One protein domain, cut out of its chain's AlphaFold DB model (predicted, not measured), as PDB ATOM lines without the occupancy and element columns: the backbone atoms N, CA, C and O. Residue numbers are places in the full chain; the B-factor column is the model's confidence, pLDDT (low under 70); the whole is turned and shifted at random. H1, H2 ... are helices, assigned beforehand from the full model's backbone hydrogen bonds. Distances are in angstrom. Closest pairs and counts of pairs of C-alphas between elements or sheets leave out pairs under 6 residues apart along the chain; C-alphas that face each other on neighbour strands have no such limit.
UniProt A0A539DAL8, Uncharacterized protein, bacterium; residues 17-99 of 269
ATOM      1  N   LEU A  17     261.248 274.439  71.049       89.62
ATOM      2  CA  LEU A  17     262.237 274.867  70.051       89.62
ATOM      3  C   LEU A  17     263.137 273.696  69.624       89.62
ATOM      4  O   LEU A  17     263.423 273.534  68.436       89.62
ATOM      5  N   GLU A  18     263.542 272.848  70.572       87.50
ATOM      6  CA  GLU A  18     264.333 271.646  70.298       87.50
ATOM      7  C   GLU A  18     263.576 270.659  69.403       87.50
ATOM      8  O   GLU A  18     264.150 270.179  68.422       87.50
ATOM      9  N   ALA A  19     262.276 270.468  69.651       91.19
ATOM     10  CA  ALA A  19     261.371 269.679  68.813       91.19
ATOM     11  C   ALA A  19     261.082 270.301  67.425       91.19
ATOM     12  O   ALA A  19     260.254 269.782  66.679       91.19
ATOM     13  N   GLY A  20     261.726 271.420  67.070       87.81
ATOM     14  CA  GLY A  20     261.571 272.085  65.771       87.81
ATOM     15  C   GLY A  20     260.316 272.952  65.655       87.81
ATOM     16  O   GLY A  20     259.997 273.430  64.567       87.81
ATOM     17  N   GLN A  21     259.604 273.187  66.760       90.56
ATOM     18  CA  GLN A  21     258.453 274.086  66.776       90.56
ATOM     19  C   GLN A  21     258.943 275.543  66.770       90.56
ATOM     20  O   GLN A  21     259.934 275.883  67.409       90.56
ATOM     21  N   PHE A  22     258.227 276.422  66.065       92.00
ATOM     22  CA  PHE A  22     258.534 277.860  65.953       92.00
ATOM     23  C   PHE A  22     259.905 278.197  65.311       92.00
ATOM     24  O   PHE A  22     260.702 278.932  65.903       92.00
ATOM     25  N   PRO A  23     260.190 277.755  64.069       89.00
ATOM     26  CA  PRO A  23     261.479 278.009  63.409       89.00
ATOM     27  C   PRO A  23     261.807 279.506  63.263       89.00
ATOM     28  O   PRO A  23     262.950 279.915  63.457       89.00
ATOM     29  N   LEU A  24     260.797 280.348  63.006       90.38
ATOM     30  CA  LEU A  24     260.970 281.803  62.928       90.38
ATOM     31  C   LEU A  24     261.392 282.417  64.268       90.38
ATOM     32  O   LEU A  24     262.257 283.292  64.293       90.38
ATOM     33  N   LEU A  25     260.813 281.942  65.377       91.56
ATOM     34  CA  LEU A  25     261.174 282.394  66.722       91.56
ATOM     35  C   LEU A  25     262.599 281.962  67.068       91.56
ATOM     36  O   LEU A  25     263.375 282.775  67.558       91.56
ATOM     37  N   SER A  26     262.959 280.713  66.764       88.00
ATOM     38  CA  SER A  26     264.311 280.195  66.991       88.00
ATOM     39  C   SER A  26     265.368 281.029  66.255       88.00
ATOM     40  O   SER A  26     266.334 281.491  66.863       88.00
ATOM     41  N   ALA A  27     265.129 281.328  64.974       87.12
ATOM     42  CA  ALA A  27     266.016 282.172  64.180       87.12
ATOM     43  C   ALA A  27     266.069 283.628  64.689       87.12
ATOM     44  O   ALA A  27     267.127 284.258  64.673       87.12
ATOM     45  N   ALA A  28     264.942 284.182  65.152       91.06
ATOM     46  CA  ALA A  28     264.906 285.520  65.738       91.06
ATOM     47  C   ALA A  28     265.709 285.595  67.046       91.06
ATOM     48  O   ALA A  28     266.508 286.517  67.208       91.06
ATOM     49  N   LEU A  29     265.558 284.606  67.934       90.69
ATOM     50  CA  LEU A  29     266.319 284.508  69.181       90.69
ATOM     51  C   LEU A  29     267.821 284.364  68.913       90.69
ATOM     52  O   LEU A  29     268.616 285.063  69.537       90.69
ATOM     53  N   ALA A  30     268.213 283.535  67.942       88.00
ATOM     54  CA  ALA A  30     269.613 283.382  67.557       88.00
ATOM     55  C   ALA A  30     270.231 284.716  67.090       88.00
ATOM     56  O   ALA A  30     271.299 285.113  67.561       88.00
ATOM     57  N   ARG A  31     269.518 285.476  66.246       88.94
ATOM     58  CA  ARG A  31     269.947 286.821  65.818       88.94
ATOM     59  C   ARG A  31     269.976 287.838  66.960       88.94
ATOM     60  O   ARG A  31     270.839 288.714  66.959       88.94
ATOM     61  N   MET A  32     269.057 287.745  67.925       91.38
ATOM     62  CA  MET A  32     269.087 288.588  69.126       91.38
ATOM     63  C   MET A  32     270.345 288.321  69.954       91.38
ATOM     64  O   MET A  32     271.025 289.272  70.327       91.38
ATOM     65  N   VAL A  33     270.698 287.049  70.172       90.00
ATOM     66  CA  VAL A  33     271.923 286.676  70.895       90.00
ATOM     67  C   VAL A  33     273.165 287.217  70.186       90.00
ATOM     68  O   VAL A  33     274.011 287.817  70.844       90.00
ATOM     69  N   LEU A  34     273.264 287.087  68.858       90.38
ATOM     70  CA  LEU A  34     274.393 287.651  68.107       90.38
ATOM     71  C   LEU A  34     274.466 289.177  68.212       90.38
ATOM     72  O   LEU A  34     275.550 289.728  68.391       90.38
ATOM     73  N   ARG A  35     273.326 289.872  68.145       91.31
ATOM     74  CA  ARG A  35     273.283 291.332  68.299       91.31
ATOM     75  C   ARG A  35     273.769 291.770  69.678       91.31
ATOM     76  O   ARG A  35     274.577 292.689  69.766       91.31
ATOM     77  N   GLU A  36     273.315 291.101  70.734       90.56
ATOM     78  CA  GLU A  36     273.795 291.365  72.092       90.56
ATOM     79  C   GLU A  36     275.275 291.002  72.246       90.56
ATOM     80  O   GLU A  36     276.013 291.725  72.906       90.56
ATOM     81  N   LEU A  37     275.757 289.941  71.593       91.19
ATOM     82  CA  LEU A  37     277.171 289.559  71.612       91.19
ATOM     83  C   LEU A  37     278.066 290.566  70.874       91.19
ATOM     84  O   LEU A  37     279.203 290.760  71.283       91.19
ATOM     85  N   MET A  38     277.567 291.241  69.842       90.88
ATOM     86  CA  MET A  38     278.306 292.287  69.119       90.88
ATOM     87  C   MET A  38     278.096 293.694  69.702       90.88
ATOM     88  O   MET A  38     278.762 294.642  69.294       90.88
ATOM     89  N   SER A  39     277.173 293.856  70.652       89.94
ATOM     90  CA  SER A  39     276.874 295.145  71.276       89.94
ATOM     91  C   SER A  39     278.073 295.673  72.076       89.94
ATOM     92  O   SER A  39     278.705 294.899  72.797       89.94
ATOM     93  N   PRO A  40     278.364 296.986  72.063       86.06
ATOM     94  CA  PRO A  40     279.434 297.565  72.880       86.06
ATOM     95  C   PRO A  40     279.159 297.475  74.391       86.06
ATOM     96  O   PRO A  40     280.063 297.683  75.199       86.06
ATOM     97  N   ARG A  41     277.920 297.169  74.800       88.50
ATOM     98  CA  ARG A  41     277.555 297.023  76.210       88.50
ATOM     99  C   ARG A  41     278.228 295.787  76.818       88.50
ATOM    100  O   ARG A  41     278.134 294.691  76.272       88.50
ATOM    101  N   ARG A  42     278.850 295.977  77.986       86.81
ATOM    102  CA  ARG A  42     279.392 294.905  78.836       86.81
ATOM    103  C   ARG A  42     278.288 293.908  79.197       86.81
ATOM    104  O   ARG A  42     277.217 294.326  79.650       86.81
ATOM    105  N   LEU A  43     278.565 292.611  79.062       87.06
ATOM    106  CA  LEU A  43     277.629 291.556  79.474       87.06
ATOM    107  C   LEU A  43     277.507 291.498  81.003       87.06
ATOM    108  O   LEU A  43     276.424 291.239  81.528       87.06
ATOM    109  N   ARG A  44     278.604 291.788  81.720       88.69
ATOM    110  CA  ARG A  44     278.635 291.936  83.181       88.69
ATOM    111  C   ARG A  44     279.494 293.141  83.593       88.69
ATOM    112  O   ARG A  44     280.667 292.980  83.921       88.69
ATOM    113  N   PRO A  45     278.918 294.360  83.628       85.88
ATOM    114  CA  PRO A  45     279.666 295.589  83.919       85.88
ATOM    115  C   PRO A  45     280.451 295.571  85.242       85.88
ATOM    116  O   PRO A  45     281.535 296.138  85.313       85.88
ATOM    117  N   ASN A  46     279.922 294.900  86.271       88.31
ATOM    118  CA  ASN A  46     280.496 294.875  87.622       88.31
ATOM    119  C   ASN A  46     281.299 293.597  87.932       88.31
ATOM    120  O   ASN A  46     281.756 293.430  89.057       88.31
ATOM    121  N   ASP A  47     281.425 292.681  86.969       90.75
ATOM    122  CA  ASP A  47     282.021 291.357  87.173       90.75
ATOM    123  C   ASP A  47     282.737 290.908  85.891       90.75
ATOM    124  O   ASP A  47     282.206 290.154  85.073       90.75
ATOM    125  N   ALA A  48     283.954 291.426  85.691       92.88
ATOM    126  CA  ALA A  48     284.774 291.110  84.523       92.88
ATOM    127  C   ALA A  48     285.157 289.622  84.457       92.88
ATOM    128  O   ALA A  48     285.210 289.052  83.368       92.88
ATOM    129  N   THR A  49     285.365 288.974  85.605       91.75
ATOM    130  CA  THR A  49     285.654 287.537  85.673       91.75
ATOM    131  C   THR A  49     284.468 286.713  85.197       91.75
ATOM    132  O   THR A  49     284.615 285.884  84.296       91.75
ATOM    133  N   GLY A  50     283.271 286.996  85.711       90.81
ATOM    134  CA  GLY A  50     282.061 286.328  85.246       90.81
ATOM    135  C   GLY A  50     281.711 286.646  83.792       90.81
ATOM    136  O   GLY A  50     281.048 285.842  83.140       90.81
ATOM    137  N   GLU A  51     282.158 287.780  83.247       91.81
ATOM    138  CA  GLU A  51     282.026 288.062  81.814       91.81
ATOM    139  C   GLU A  51     282.832 287.077  80.963       91.81
ATOM    140  O   GLU A  51     282.287 286.525  80.010       91.81
ATOM    141  N   ILE A  52     284.083 286.783  81.336       91.94
ATOM    142  CA  ILE A  52     284.900 285.762  80.659       91.94
ATOM    143  C   ILE A  52     284.244 284.375  80.754       91.94
ATOM    144  O   ILE A  52     284.163 283.665  79.748       91.94
ATOM    145  N   ASP A  53     283.715 284.006  81.924       90.69
ATOM    146  CA  ASP A  53     283.037 282.715  82.119       90.69
ATOM    147  C   ASP A  53     281.768 282.583  81.260       90.69
ATOM    148  O   ASP A  53     281.517 281.530  80.655       90.69
ATOM    149  N   ILE A  54     280.982 283.660  81.153       89.25
ATOM    150  CA  ILE A  54     279.818 283.710  80.262       89.25
ATOM    151  C   ILE A  54     280.257 283.591  78.807       89.25
ATOM    152  O   ILE A  54     279.658 282.811  78.070       89.25
ATOM    153  N   LEU A  55     281.296 284.314  78.384       90.31
ATOM    154  CA  LEU A  55     281.776 284.262  77.002       90.31
ATOM    155  C   LEU A  55     282.233 282.859  76.608       90.31
ATOM    156  O   LEU A  55     281.850 282.382  75.542       90.31
ATOM    157  N   ARG A  56     282.970 282.168  77.482       89.88
ATOM    158  CA  ARG A  56     283.374 280.772  77.262       89.88
ATOM    159  C   ARG A  56     282.168 279.850  77.115       89.88
ATOM    160  O   ARG A  56     282.113 279.031  76.198       89.88
ATOM    161  N   THR A  57     281.195 280.001  78.010       89.50
ATOM    162  CA  THR A  57     279.968 279.198  77.998       89.50
ATOM    163  C   THR A  57     279.179 279.436  76.713       89.50
ATOM    164  O   THR A  57     278.811 278.479  76.033       89.50
ATOM    165  N   LEU A  58     278.993 280.705  76.330       89.19
ATOM    166  CA  LEU A  58     278.329 281.089  75.089       89.19
ATOM    167  C   LEU A  58     279.066 280.537  73.869       89.19
ATOM    168  O   LEU A  58     278.413 279.995  72.980       89.19
ATOM    169  N   ALA A  59     280.399 280.616  73.837       88.94
ATOM    170  CA  ALA A  59     281.206 280.105  72.731       88.94
ATOM    171  C   ALA A  59     280.996 278.605  72.538       88.94
ATOM    172  O   ALA A  59     280.712 278.166  71.423       88.94
ATOM    173  N   MET A  60     281.044 277.832  73.625       88.81
ATOM    174  CA  MET A  60     280.779 276.396  73.586       88.81
ATOM    175  C   MET A  60     279.351 276.105  73.103       88.81
ATOM    176  O   MET A  60     279.172 275.334  72.162       88.81
ATOM    177  N   THR A  61     278.336 276.751  73.689       87.69
ATOM    178  CA  THR A  61     276.934 276.489  73.324       87.69
ATOM    179  C   THR A  61     276.612 276.889  71.885       87.69
ATOM    180  O   THR A  61     275.968 276.123  71.172       87.69
ATOM    181  N   LEU A  62     277.099 278.046  71.422       87.81
ATOM    182  CA  LEU A  62     276.827 278.539  70.073       87.81
ATOM    183  C   LEU A  62     277.546 277.700  69.018       87.81
ATOM    184  O   LEU A  62     276.944 277.400  67.989       87.81
ATOM    185  N   THR A  63     278.774 277.251  69.302       86.31
ATOM    186  CA  THR A  63     279.526 276.350  68.414       86.31
ATOM    187  C   THR A  63     278.816 275.007  68.249       86.31
ATOM    188  O   THR A  63     278.713 274.514  67.130       86.31
ATOM    189  N   VAL A  64     278.259 274.440  69.326       85.25
ATOM    190  CA  VAL A  64     277.481 273.187  69.260       85.25
ATOM    191  C   VAL A  64     276.206 273.351  68.426       85.25
ATOM    192  O   VAL A  64     275.799 272.425  67.731       85.25
ATOM    193  N   THR A  65     275.573 274.526  68.470       78.62
ATOM    194  CA  THR A  65     274.342 274.811  67.706       78.62
ATOM    195  C   THR A  65     274.578 275.358  66.293       78.62
ATOM    196  O   THR A  65     273.613 275.578  65.548       78.62
ATOM    197  N   ALA A  66     275.838 275.595  65.914       80.06
ATOM    198  CA  ALA A  66     276.193 276.088  64.589       80.06
ATOM    199  C   ALA A  66     275.809 275.058  63.508       80.06
ATOM    200  O   ALA A  66     275.875 273.849  63.716       80.06
ATOM    201  N   GLY A  67     275.350 275.536  62.353       77.06
ATOM    202  CA  GLY A  67     274.793 274.727  61.264       77.06
ATOM    203  C   GLY A  67     273.284 274.474  61.369       77.06
ATOM    204  O   GLY A  67     272.654 274.209  60.348       77.06
ATOM    205  N   ARG A  68     272.677 274.611  62.561       80.44
ATOM    206  CA  ARG A  68     271.215 274.498  62.745       80.44
ATOM    207  C   ARG A  68     270.507 275.853  62.717       80.44
ATOM    208  O   ARG A  68     269.477 275.984  62.066       80.44
ATOM    209  N   LEU A  69     271.025 276.831  63.464       80.69
ATOM    210  CA  LEU A  69     270.377 278.141  63.661       80.69
ATOM    211  C   LEU A  69     271.221 279.323  63.187       80.69
ATOM    212  O   LEU A  69     270.668 280.357  62.823       80.69
ATOM    213  N   LEU A  70     272.542 279.161  63.221       86.06
ATOM    214  CA  LEU A  70     273.549 280.144  62.839       86.06
ATOM    215  C   LEU A  70     274.626 279.432  62.031       86.06
ATOM    216  O   LEU A  70     274.900 278.254  62.266       86.06
ATOM    217  N   THR A  71     275.262 280.135  61.110       90.12
ATOM    218  CA  THR A  71     276.469 279.646  60.442       90.12
ATOM    219  C   THR A  71     277.670 279.719  61.387       90.12
ATOM    220  O   THR A  71     277.698 280.506  62.336       90.12
ATOM    221  N   LEU A  72     278.689 278.895  61.133       88.94
ATOM    222  CA  LEU A  72     279.936 278.950  61.901       88.94
ATOM    223  C   LEU A  72     280.623 280.322  61.766       88.94
ATOM    224  O   LEU A  72     281.175 280.827  62.739       88.94
ATOM    225  N   ASP A  73     280.546 280.932  60.582       91.62
ATOM    226  CA  ASP A  73     281.138 282.238  60.280       91.62
ATOM    227  C   ASP A  73     280.494 283.383  61.083       91.62
ATOM    228  O   ASP A  73     281.193 284.216  61.662       91.62
ATOM    229  N   GLU A  74     279.162 283.379  61.220       91.62
ATOM    230  CA  GLU A  74     278.443 284.341  62.069       91.62
ATOM    231  C   GLU A  74     278.880 284.243  63.537       91.62
ATOM    232  O   GLU A  74     279.105 285.263  64.195       91.62
ATOM    233  N   VAL A  75     279.041 283.018  64.051       91.75
ATOM    234  CA  VAL A  75     279.514 282.785  65.423       91.75
ATOM    235  C   VAL A  75     280.951 283.290  65.580       91.75
ATOM    236  O   VAL A  75     281.241 284.033  66.519       91.75
ATOM    237  N   GLN A  76     281.846 282.951  64.648       91.69
ATOM    238  CA  GLN A  76     283.245 283.391  64.682       91.69
ATOM    239  C   GLN A  76     283.375 284.915  64.615       91.69
ATOM    240  O   GLN A  76     284.137 285.501  65.389       91.69
ATOM    241  N   THR A  77     282.603 285.565  63.745       93.19
ATOM    242  CA  THR A  77     282.601 287.024  63.603       93.19
ATOM    243  C   THR A  77     282.121 287.697  64.884       93.19
ATOM    244  O   THR A  77     282.769 288.627  65.366       93.19
ATOM    245  N   ALA A  78     281.043 287.200  65.495       93.19
ATOM    246  CA  ALA A  78     280.525 287.779  66.727       93.19
ATOM    247  C   ALA A  78     281.508 287.640  67.905       93.19
ATOM    248  O   ALA A  78     281.694 288.597  68.659       93.19
ATOM    249  N   PHE A  79     282.194 286.497  68.043       93.94
ATOM    250  CA  PHE A  79     283.229 286.335  69.074       93.94
ATOM    251  C   PHE A  79     284.480 287.169  68.804       93.94
ATOM    252  O   PHE A  79     285.063 287.699  69.754       93.94
ATOM    253  N   ASN A  80     284.872 287.341  67.541       94.25
ATOM    254  CA  ASN A  80     285.984 288.211  67.171       94.25
ATOM    255  C   ASN A  80     285.664 289.681  67.498       94.25
ATOM    256  O   ASN A  80     286.493 290.380  68.081       94.25
ATOM    257  N   GLU A  81     284.438 290.135  67.217       94.31
ATOM    258  CA  GLU A  81     283.986 291.483  67.578       94.31
ATOM    259  C   GLU A  81     283.950 291.672  69.098       94.31
ATOM    260  O   GLU A  81     284.550 292.606  69.631       94.31
ATOM    261  N   ARG A  82     283.331 290.732  69.822       93.75
ATOM    262  CA  ARG A  82     283.271 290.753  71.288       93.75
ATOM    263  C   ARG A  82     284.657 290.745  71.931       93.75
ATOM    264  O   ARG A  82     284.872 291.416  72.940       93.75
ATOM    265  N   SER A  83     285.604 290.025  71.332       94.94
ATOM    266  CA  SER A  83     286.981 289.933  71.818       94.94
ATOM    267  C   SER A  83     287.691 291.291  71.846       94.94
ATOM    268  O   SER A  83     288.546 291.498  72.704       94.94
ATOM    269  N   LYS A  84     287.307 292.246  70.986       94.50
ATOM    270  CA  LYS A  84     287.863 293.611  71.002       94.50
ATOM    271  C   LYS A  84     287.566 294.344  72.309       94.50
ATOM    272  O   LYS A  84     288.416 295.077  72.798       94.50
ATOM    273  N   ALA A  85     286.381 294.136  72.887       92.31
ATOM    274  CA  ALA A  85     285.965 294.816  74.114       92.31
ATOM    275  C   ALA A  85     286.742 294.321  75.347       92.31
ATOM    276  O   ALA A  85     287.102 295.120  76.212       92.31
ATOM    277  N   ILE A  86     287.052 293.019  75.402       93.69
ATOM    278  CA  ILE A  86     287.710 292.392  76.560       93.69
ATOM    279  C   ILE A  86     289.240 292.538  76.568       93.69
ATOM    280  O   ILE A  86     289.885 292.201  77.552       93.69
ATOM    281  N   VAL A  87     289.838 293.061  75.493       96.12
ATOM    282  CA  VAL A  87     291.284 293.365  75.430       96.12
ATOM    283  C   VAL A  87     291.599 294.848  75.650       96.12
ATOM    284  O   VAL A  87     292.757 295.256  75.547       96.12
ATOM    285  N   THR A  88     290.580 295.665  75.933       95.44
ATOM    286  CA  THR A  88     290.747 297.093  76.235       95.44
ATOM    287  C   THR A  88     291.389 297.304  77.606       95.44
ATOM    288  O   THR A  88     291.224 296.488  78.510       95.44
ATOM    289  N   ALA A  89     292.095 298.424  77.780       96.00
ATOM    290  CA  ALA A  89     292.768 298.745  79.039       96.00
ATOM    291  C   ALA A  89     291.798 298.808  80.234       96.00
ATOM    292  O   ALA A  89     292.120 298.294  81.299       96.00
ATOM    293  N   ASP A  90     290.603 299.381  80.048       94.50
ATOM    294  CA  ASP A  90     289.569 299.456  81.090       94.50
ATOM    295  C   ASP A  90     289.083 298.063  81.521       94.50
ATOM    296  O   ASP A  90     289.044 297.750  82.714       94.50
ATOM    297  N   PHE A  91     288.795 297.186  80.550       95.81
ATOM    298  CA  PHE A  91     288.404 295.814  80.856       95.81
ATOM    299  C   PHE A  91     289.516 295.078  81.599       95.81
ATOM    300  O   PHE A  91     289.254 294.483  82.642       95.81
ATOM    301  N   VAL A  92     290.746 295.130  81.080       97.12
ATOM    302  CA  VAL A  92     291.891 294.420  81.664       97.12
ATOM    303  C   VAL A  92     292.166 294.913  83.081       97.12
ATOM    304  O   VAL A  92     292.303 294.087  83.979       97.12
ATOM    305  N   ALA A  93     292.150 296.229  83.309       95.62
ATOM    306  CA  ALA A  93     292.321 296.809  84.638       95.62
ATOM    307  C   ALA A  93     291.239 296.333  85.619       95.62
ATOM    308  O   ALA A  93     291.555 295.961  86.745       95.62
ATOM    309  N   SER A  94     289.974 296.294  85.189       95.38
ATOM    310  CA  SER A  94     288.864 295.764  85.993       95.38
ATOM    311  C   SER A  94     289.016 294.265  86.280       95.38
ATOM    312  O   SER A  94     288.777 293.817  87.401       95.38
ATOM    313  N   TYR A  95     289.468 293.498  85.289       96.19
ATOM    314  CA  TYR A  95     289.612 292.046  85.359       96.19
ATOM    315  C   TYR A  95     290.726 291.595  86.309       96.19
ATOM    316  O   TYR A  95     290.532 290.648  87.066       96.19
ATOM    317  N   VAL A  96     291.860 292.300  86.335       96.62
ATOM    318  CA  VAL A  96     292.982 291.958  87.227       96.62
ATOM    319  C   VAL A  96     292.916 292.662  88.585       96.62
ATOM    320  O   VAL A  96     293.709 292.356  89.469       96.62
ATOM    321  N   LYS A  97     291.955 293.573  88.796       94.31
ATOM    322  CA  LYS A  97     291.819 294.374  90.028       94.31
ATOM    323  C   LYS A  97     291.755 293.534  91.308       94.31
ATOM    324  O   LYS A  97     292.195 293.993  92.356       94.31
ATOM    325  N   GLY A  98     291.163 292.342  91.233       92.44
ATOM    326  CA  GLY A  98     291.012 291.432  92.372       92.44
ATOM    327  C   GLY A  98     292.256 290.601  92.695       92.44
ATOM    328  O   GLY A  98     292.230 289.851  93.665       92.44
ATOM    329  N   CYS A  99     293.322 290.692  91.898       95.81
ATOM    330  CA  CYS A  99     294.539 289.931  92.139       95.81
ATOM    331  C   CYS A  99     295.421 290.593  93.197       95.81
ATOM    332  O   CYS A  99     295.882 291.718  93.032       95.81
TER     333      CYS A  99
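Overview. This is residues 17 to 99 of the 269 residues of an uncharacterized protein of bacterium (UniProt A0A539DAL8). A long helical hairpin of H2 and H3 makes one half of a rod; the short helix H4 sits across the end where H2 begins and H3 ends, and H1 runs lengthwise beside the hairpin but is shifted toward the other end of the rod, with its last residues, 34 to 38, meeting H3. The first printed residues, 17 to 22, come before H1 and fold back at that end of the rod: C-alpha 21 is 46.9 A from C-alpha 99, while C-alpha 17 is 41.9 A from it. The printed part has 83 residues with four named helices, H1, H2, H3 and H4 in that order, and no named strand; the class is all helix. The whole is only just loose, close to compact, with a radius of gyration of the C-alphas of 14.4 A, and spans 46 by 20 by 19 A.

Along the chain. The longest helix by residues is H2, residues 48 to 65, 25.6 A from C-alpha 48 at (284.774, 291.110, 84.523) to C-alpha 65 at (274.342, 274.811, 67.706). H3, residues 72 to 86, is 21.4 A long. H1, residues 23 to 38, begins with C-alpha 23 at (261.479, 278.009, 63.409) and is 22.8 A long. H4, residues 89 to 96, is 10.6 A long and ends with C-alpha 96 at (292.982, 291.958, 87.227).

Arrangement. H2 and H3 form a helical hairpin: they touch, at a shallow tilt of 5 degrees, and run opposite ways. Their closest C-alphas, those of Leu 62 and Val 75, are 6.8 A apart, and H2 touches H3 with residues 59 to 63 alone. H1 touches H3 with residues 34 to 38 alone, the closest C-alphas being those of Met 38 and Ala 78, 5.6 A apart. These two run the same way at a shallow tilt of 30 degrees. H1 and H2 are near each other, with 7 pairs of C-alphas within 10 A. H4 touches H2 at residues 48 to 49 of H2 alone; the closest C-alphas, of Ala 48 and Tyr 95, are 5.0 A apart, and the two lines are about perpendicular at 83 degrees. H3 and H4 are close but not clearly touching, the closest C-alphas, of Ile 86 and Val 92, being 6.9 A apart. H1 and H4 are apart. In H1, H2 and H4 every O i to N i+4 pair is within hydrogen-bond range; in H3 8 of 11 are.

Size, cuts and confidence. The two C-alphas farthest apart, those of Gln 21 and Cys 99, are 46.9 A apart. The printed part has no cut. The link from H3 to H4 is tight; those from H1 to H2 and from H2 to H3 are short, and no link is long. The mean pLDDT of the printed part is 90.4, and no printed residue is under 70.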